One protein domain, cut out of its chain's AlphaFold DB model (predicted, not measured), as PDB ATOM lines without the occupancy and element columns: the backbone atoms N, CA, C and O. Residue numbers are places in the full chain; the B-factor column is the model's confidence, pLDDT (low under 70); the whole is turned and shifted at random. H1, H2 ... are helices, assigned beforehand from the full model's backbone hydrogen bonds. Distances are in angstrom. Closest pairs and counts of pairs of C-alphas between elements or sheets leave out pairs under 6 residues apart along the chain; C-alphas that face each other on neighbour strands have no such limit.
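What this domain is: This is residues 4 to 54 of the 67 residues of an uncharacterized protein of Gordonia sp. i37 (UniProt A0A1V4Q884). Picture a flat V: H2 and H4 are its two arms, with short H1 at the narrow end, where the first and last printed C-alphas are 5.7 A apart. H3 fills part of the space between the arms and packs on residues 11 to 15 of H2. The printed part has 51 residues with four named helices, H1, H2, H3 and H4 in that order, and no named strand; the class is all helix. It is only just compact, close to loose, with a radius of gyration of the C-alphas of 11.5 A, and spans 32 by 26 by 9 A.

Where its parts are: Find C-alpha 4 at (1.491, -11.725, -20.660), where H1, residues 4 to 7, begins. From C-alpha 9 at (4.193, -17.716, -15.274), H2 runs through residues 9 to 22 for 19.8 A. Next come H3, residues 27 to 33, and H4, residues 41 to 52, which covers 16.5 A and ends at C-alpha 52 at (3.250, -5.284, -20.436).

How they stand to each other: Begin at H1, which meets H2 only through their link. H2 touches H3 with residues 11 to 15 alone; the closest C-alphas, of Ser 11 and Ala 33, are 5.0 A apart. Their lines stand at a steep tilt of 51 degrees, opposite ways. H3 and H4 are apart, and so are H2 and H4, and H1 and H3. H4 only just touches H1, with residues 51 to 52 alone and 3 pairs of C-alphas within 8 A; the closest, of Leu 4 and Arg 52, are 6.7 A apart. In H2, H3 and H4 every O i to N i+4 pair is within hydrogen-bond range; H1 is too short for such a pair, and its 1 pair of O i to N i+3 is within range.

The domain as a whole: Look for the two farthest C-alphas at Ile 21 and Glu 42, 32.0 A apart. The printed part has no cut. The links H1 to H2 and H2 to H3 are tight, and H3 to H4 is short. Mean pLDDT of the printed part is 94.3, and no printed residue is under 70.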
ATOM      1  N   LEU A   4       1.295 -12.281 -22.000       92.88
ATOM      2  CA  LEU A   4       1.491 -11.725 -20.660       92.88
ATOM      3  C   LEU A   4       1.486 -12.812 -19.572       92.88
ATOM      4  O   LEU A   4       2.365 -12.834 -18.722       92.88
ATOM      5  N   VAL A   5       0.537 -13.751 -19.632       93.81
ATOM      6  CA  VAL A   5       0.447 -14.844 -18.650       93.81
ATOM      7  C   VAL A   5       1.638 -15.795 -18.787       93.81
ATOM      8  O   VAL A   5       2.148 -16.291 -17.790       93.81
ATOM      9  N   THR A   6       2.116 -16.004 -20.016       95.62
ATOM     10  CA  THR A   6       3.287 -16.853 -20.290       95.62
ATOM     11  C   THR A   6       4.564 -16.223 -19.727       95.62
ATOM     12  O   THR A   6       5.295 -16.878 -18.989       95.62
ATOM     13  N   SER A   7       4.802 -14.933 -19.994       95.44
ATOM     14  CA  SER A   7       5.964 -14.200 -19.469       95.44
ATOM     15  C   SER A   7       5.948 -14.067 -17.941       95.44
ATOM     16  O   SER A   7       7.008 -14.008 -17.325       95.44
ATOM     17  N   CYS A   8       4.766 -14.043 -17.321       96.50
ATOM     18  CA  CYS A   8       4.602 -13.926 -15.869       96.50
ATOM     19  C   CYS A   8       4.427 -15.273 -15.150       96.50
ATOM     20  O   CYS A   8       4.149 -15.280 -13.951       96.50
ATOM     21  N   TRP A   9       4.565 -16.412 -15.836       96.50
ATOM     22  CA  TRP A   9       4.193 -17.716 -15.274       96.50
ATOM     23  C   TRP A   9       4.944 -18.064 -13.978       96.50
ATOM     24  O   TRP A   9       4.338 -18.535 -13.013       96.50
ATOM     25  N   ALA A  10       6.244 -17.767 -13.913       96.19
ATOM     26  CA  ALA A  10       7.049 -17.975 -12.706       96.19
ATOM     27  C   ALA A  10       6.542 -17.135 -11.516       96.19
ATOM     28  O   ALA A  10       6.399 -17.646 -10.408       96.19
ATOM     29  N   SER A  11       6.190 -15.869 -11.750       97.00
ATOM     30  CA  SER A  11       5.614 -14.985 -10.730       97.00
ATOM     31  C   SER A  11       4.238 -15.460 -10.262       97.00
ATOM     32  O   SER A  11       3.970 -15.470  -9.065       97.00
ATOM     33  N   ILE A  12       3.379 -15.896 -11.190       97.06
ATOM     34  CA  ILE A  12       2.033 -16.409 -10.887       97.06
ATOM     35  C   ILE A  12       2.125 -17.670 -10.031       97.06
ATOM     36  O   ILE A  12       1.455 -17.769  -9.009       97.06
ATOM     37  N   THR A  13       2.964 -18.628 -10.425       97.62
ATOM     38  CA  THR A  13       3.137 -19.883  -9.678       97.62
ATOM     39  C   THR A  13       3.766 -19.647  -8.304       97.62
ATOM     40  O   THR A  13       3.324 -20.244  -7.322       97.62
ATOM     41  N   GLY A  14       4.725 -18.722  -8.200       97.00
ATOM     42  CA  GLY A  14       5.280 -18.278  -6.920       97.00
ATOM     43  C   GLY A  14       4.229 -17.650  -5.999       97.00
ATOM     44  O   GLY A  14       4.121 -18.038  -4.834       97.00
ATOM     45  N   LEU A  15       3.411 -16.733  -6.522       97.75
ATOM     46  CA  LEU A  15       2.346 -16.081  -5.756       97.75
ATOM     47  C   LEU A  15       1.238 -17.065  -5.354       97.75
ATOM     48  O   LEU A  15       0.772 -17.031  -4.220       97.75
ATOM     49  N   ALA A  16       0.851 -17.980  -6.244       98.12
ATOM     50  CA  ALA A  16      -0.131 -19.020  -5.942       98.12
ATOM     51  C   ALA A  16       0.355 -19.941  -4.815       98.12
ATOM     52  O   ALA A  16      -0.412 -20.268  -3.911       98.12
ATOM     53  N   ARG A  17       1.646 -20.304  -4.816       98.06
ATOM     54  CA  ARG A  17       2.263 -21.049  -3.712       98.06
ATOM     55  C   ARG A  17       2.227 -20.256  -2.404       98.06
ATOM     56  O   ARG A  17       1.902 -20.833  -1.373       98.06
ATOM     57  N   HIS A  18       2.549 -18.963  -2.439       97.56
ATOM     58  CA  HIS A  18       2.466 -18.097  -1.259       97.56
ATOM     59  C   HIS A  18       1.038 -18.056  -0.698       97.56
ATOM     60  O   HIS A  18       0.848 -18.293   0.491       97.56
ATOM     61  N   LEU A  19       0.037 -17.837  -1.559       97.88
ATOM     62  CA  LEU A  19      -1.375 -17.824  -1.176       97.88
ATOM     63  C   LEU A  19      -1.817 -19.166  -0.581       97.88
ATOM     64  O   LEU A  19      -2.525 -19.187   0.418       97.88
ATOM     65  N   PHE A  20      -1.381 -20.284  -1.166       97.88
ATOM     66  CA  PHE A  20      -1.692 -21.619  -0.656       97.88
ATOM     67  C   PHE A  20      -1.132 -21.851   0.754       97.88
ATOM     68  O   PHE A  20      -1.813 -22.423   1.597       97.88
ATOM     69  N   ILE A  21       0.099 -21.400   1.016       97.81
ATOM     70  CA  ILE A  21       0.769 -21.590   2.310       97.81
ATOM     71  C   ILE A  21       0.206 -20.643   3.377       97.81
ATOM     72  O   ILE A  21      -0.043 -21.067   4.500       97.81
ATOM     73  N   ASN A  22       0.013 -19.368   3.036       97.31
ATOM     74  CA  ASN A  22      -0.319 -18.323   4.007       97.31
ATOM     75  C   ASN A  22      -1.823 -18.033   4.107       97.31
ATOM     76  O   ASN A  22      -2.248 -17.259   4.962       97.31
ATOM     77  N   GLY A  23      -2.636 -18.586   3.202       97.88
ATOM     78  CA  GLY A  23      -4.082 -18.357   3.119       97.88
ATOM     79  C   GLY A  23      -4.487 -16.968   2.616       97.88
ATOM     80  O   GLY A  23      -5.660 -16.734   2.339       97.88
ATOM     81  N   THR A  24      -3.536 -16.045   2.470       97.69
ATOM     82  CA  THR A  24      -3.754 -14.678   1.986       97.69
ATOM     83  C   THR A  24      -2.569 -14.211   1.142       97.69
ATOM     84  O   THR A  24      -1.494 -14.811   1.167       97.69
ATOM     85  N   ALA A  25      -2.779 -13.155   0.360       97.38
ATOM     86  CA  ALA A  25      -1.730 -12.451  -0.363       97.38
ATOM     87  C   ALA A  25      -2.064 -10.957  -0.381       97.38
ATOM     88  O   ALA A  25      -3.200 -10.571  -0.663       97.38
ATOM     89  N   THR A  26      -1.080 -10.121  -0.072       96.50
ATOM     90  CA  THR A  26      -1.207  -8.662  -0.074       96.50
ATOM     91  C   THR A  26      -0.725  -8.069  -1.398       96.50
ATOM     92  O   THR A  26      -0.074  -8.736  -2.205       96.50
ATOM     93  N   GLN A  27      -0.983  -6.776  -1.619       93.44
ATOM     94  CA  GLN A  27      -0.421  -6.072  -2.774       93.44
ATOM     95  C   GLN A  27       1.118  -6.075  -2.762       93.44
ATOM     96  O   GLN A  27       1.728  -6.162  -3.822       93.44
ATOM     97  N   ALA A  28       1.753  -6.049  -1.585       93.38
ATOM     98  CA  ALA A  28       3.208  -6.143  -1.473       93.38
ATOM     99  C   ALA A  28       3.731  -7.514  -1.939       93.38
ATOM    100  O   ALA A  28       4.789  -7.598  -2.559       93.38
ATOM    101  N   ASP A  29       2.976  -8.593  -1.711       95.94
ATOM    102  CA  ASP A  29       3.342  -9.927  -2.202       95.94
ATOM    103  C   ASP A  29       3.228 -10.023  -3.726       95.94
ATOM    104  O   ASP A  29       4.082 -10.637  -4.370       95.94
ATOM    105  N   VAL A  30       2.218  -9.371  -4.311       95.00
ATOM    106  CA  VAL A  30       2.073  -9.234  -5.768       95.00
ATOM    107  C   VAL A  30       3.244  -8.445  -6.352       95.00
ATOM    108  O   VAL A  30       3.870  -8.897  -7.311       95.00
ATOM    109  N   ASP A  31       3.560  -7.291  -5.764       94.00
ATOM    110  CA  ASP A  31       4.634  -6.416  -6.231       94.00
ATOM    111  C   ASP A  31       5.992  -7.136  -6.143       94.00
ATOM    112  O   ASP A  31       6.750  -7.140  -7.116       94.00
ATOM    113  N   ARG A  32       6.245  -7.877  -5.055       93.62
ATOM    114  CA  ARG A  32       7.435  -8.727  -4.905       93.62
ATOM    115  C   ARG A  32       7.483  -9.857  -5.928       93.62
ATOM    116  O   ARG A  32       8.525 -10.082  -6.539       93.62
ATOM    117  N   ALA A  33       6.374 -10.565  -6.149       95.75
ATOM    118  CA  ALA A  33       6.313 -11.642  -7.137       95.75
ATOM    119  C   ALA A  33       6.610 -11.131  -8.556       95.75
ATOM    120  O   ALA A  33       7.223 -11.838  -9.360       95.75
ATOM    121  N   LEU A  34       6.210  -9.896  -8.858       95.12
ATOM    122  CA  LEU A  34       6.470  -9.212 -10.123       95.12
ATOM    123  C   LEU A  34       7.811  -8.460 -10.163       95.12
ATOM    124  O   LEU A  34       8.090  -7.808 -11.170       95.12
ATOM    125  N   TRP A  35       8.651  -8.576  -9.129       94.25
ATOM    126  CA  TRP A  35       9.941  -7.884  -9.035       94.25
ATOM    127  C   TRP A  35       9.813  -6.361  -9.225       94.25
ATOM    128  O   TRP A  35      10.625  -5.737  -9.912       94.25
ATOM    129  N   LEU A  36       8.761  -5.761  -8.659       93.31
ATOM    130  CA  LEU A  36       8.530  -4.321  -8.737       93.31
ATOM    131  C   LEU A  36       9.320  -3.579  -7.642       93.31
ATOM    132  O   LEU A  36       9.304  -4.011  -6.490       93.31
ATOM    133  N   PRO A  37       9.970  -2.447  -7.968       89.12
ATOM    134  CA  PRO A  37      10.564  -1.553  -6.973       89.12
ATOM    135  C   PRO A  37       9.506  -0.978  -6.018       89.12
ATOM    136  O   PRO A  37       8.500  -0.428  -6.473       89.12
ATOM    137  N   GLU A  38       9.739  -1.073  -4.705       84.06
ATOM    138  CA  GLU A  38       8.778  -0.639  -3.674       84.06
ATOM    139  C   GLU A  38       8.805   0.877  -3.408       84.06
ATOM    140  O   GLU A  38       7.769   1.471  -3.113       84.06
ATOM    141  N   HIS A  39       9.969   1.525  -3.533       85.12
ATOM    142  CA  HIS A  39      10.176   2.917  -3.091       85.12
ATOM    143  C   HIS A  39      10.464   3.912  -4.224       85.12
ATOM    144  O   HIS A  39      10.730   5.082  -3.965       85.12
ATOM    145  N   GLU A  40      10.377   3.472  -5.480       86.81
ATOM    146  CA  GLU A  40      10.698   4.289  -6.654       86.81
ATOM    147  C   GLU A  40       9.530   4.254  -7.656       86.81
ATOM    148  O   GLU A  40       9.453   3.345  -8.490       86.81
ATOM    149  N   PRO A  41       8.587   5.218  -7.589       87.62
ATOM    150  CA  PRO A  41       7.375   5.206  -8.413       87.62
ATOM    151  C   PRO A  41       7.653   5.152  -9.920       87.62
ATOM    152  O   PRO A  41       6.965   4.434 -10.649       87.62
ATOM    153  N   GLU A  42       8.675   5.868 -10.388       88.56
ATOM    154  CA  GLU A  42       9.080   5.885 -11.797       88.56
ATOM    155  C   GLU A  42       9.640   4.527 -12.235       88.56
ATOM    156  O   GLU A  42       9.200   3.960 -13.240       88.56
ATOM    157  N   ALA A  43      10.533   3.942 -11.431       89.56
ATOM    158  CA  ALA A  43      11.071   2.608 -11.670       89.56
ATOM    159  C   ALA A  43       9.954   1.549 -11.668       89.56
ATOM    160  O   ALA A  43       9.916   0.666 -12.526       89.56
ATOM    161  N   ARG A  44       8.971   1.672 -10.768       91.56
ATOM    162  CA  ARG A  44       7.787   0.803 -10.739       91.56
ATOM    163  C   ARG A  44       6.960   0.904 -12.018       91.56
ATOM    164  O   ARG A  44       6.570  -0.122 -12.579       91.56
ATOM    165  N   GLN A  45       6.700   2.114 -12.511       91.75
ATOM    166  CA  GLN A  45       5.974   2.309 -13.770       91.75
ATOM    167  C   GLN A  45       6.741   1.723 -14.961       91.75
ATOM    168  O   GLN A  45       6.147   1.031 -15.794       91.75
ATOM    169  N   PHE A  46       8.059   1.923 -15.010       91.81
ATOM    170  CA  PHE A  46       8.915   1.355 -16.046       91.81
ATOM    171  C   PHE A  46       8.945  -0.183 -16.005       91.81
ATOM    172  O   PHE A  46       8.850  -0.834 -17.052       91.81
ATOM    173  N   ALA A  47       9.003  -0.787 -14.812       93.38
ATOM    174  CA  ALA A  47       8.918  -2.237 -14.638       93.38
ATOM    175  C   ALA A  47       7.593  -2.792 -15.178       93.38
ATOM    176  O   ALA A  47       7.577  -3.747 -15.959       93.38
ATOM    177  N   LEU A  48       6.475  -2.152 -14.826       93.88
ATOM    178  CA  LEU A  48       5.148  -2.538 -15.305       93.88
ATOM    179  C   LEU A  48       5.018  -2.390 -16.825       93.88
ATOM    180  O   LEU A  48       4.461  -3.273 -17.479       93.88
ATOM    181  N   ALA A  49       5.540  -1.307 -17.406       94.19
ATOM    182  CA  ALA A  49       5.572  -1.123 -18.856       94.19
ATOM    183  C   ALA A  49       6.408  -2.217 -19.542       94.19
ATOM    184  O   ALA A  49       5.966  -2.811 -20.527       94.19
ATOM    185  N   SER A  50       7.565  -2.560 -18.968       94.62
ATOM    186  CA  SER A  50       8.429  -3.641 -19.450       94.62
ATOM    187  C   SER A  50       7.706  -4.992 -19.443       94.62
ATOM    188  O   SER A  50       7.711  -5.695 -20.458       94.62
ATOM    189  N   ILE A  51       7.001  -5.325 -18.360       95.31
ATOM    190  CA  ILE A  51       6.193  -6.552 -18.255       95.31
ATOM    191  C   ILE A  51       5.037  -6.549 -19.264       95.31
ATOM    192  O   ILE A  51       4.808  -7.548 -19.943       95.31
ATOM    193  N   ARG A  52       4.335  -5.422 -19.441       93.94
ATOM    194  CA  ARG A  52       3.250  -5.284 -20.436       93.94
ATOM    195  C   ARG A  52       3.756  -5.419 -21.874       93.94
ATOM    196  O   ARG A  52       3.075  -6.008 -22.712       93.94
ATOM    197  N   SER A  53       4.979  -4.962 -22.147       93.38
ATOM    198  CA  SER A  53       5.676  -5.218 -23.417       93.38
ATOM    199  C   SER A  53       6.142  -6.676 -23.562       93.38
ATOM    200  O   SER A  53       6.536  -7.096 -24.652       93.38
ATOM    201  N   GLY A  54       5.989  -7.481 -22.507       93.25
ATOM    202  CA  GLY A  54       6.121  -8.937 -22.439       93.25
ATOM    203  C   GLY A  54       7.483  -9.456 -22.015       93.25
ATOM    204  O   GLY A  54       7.767 -10.637 -22.226       93.25
TER     205      GLY A  54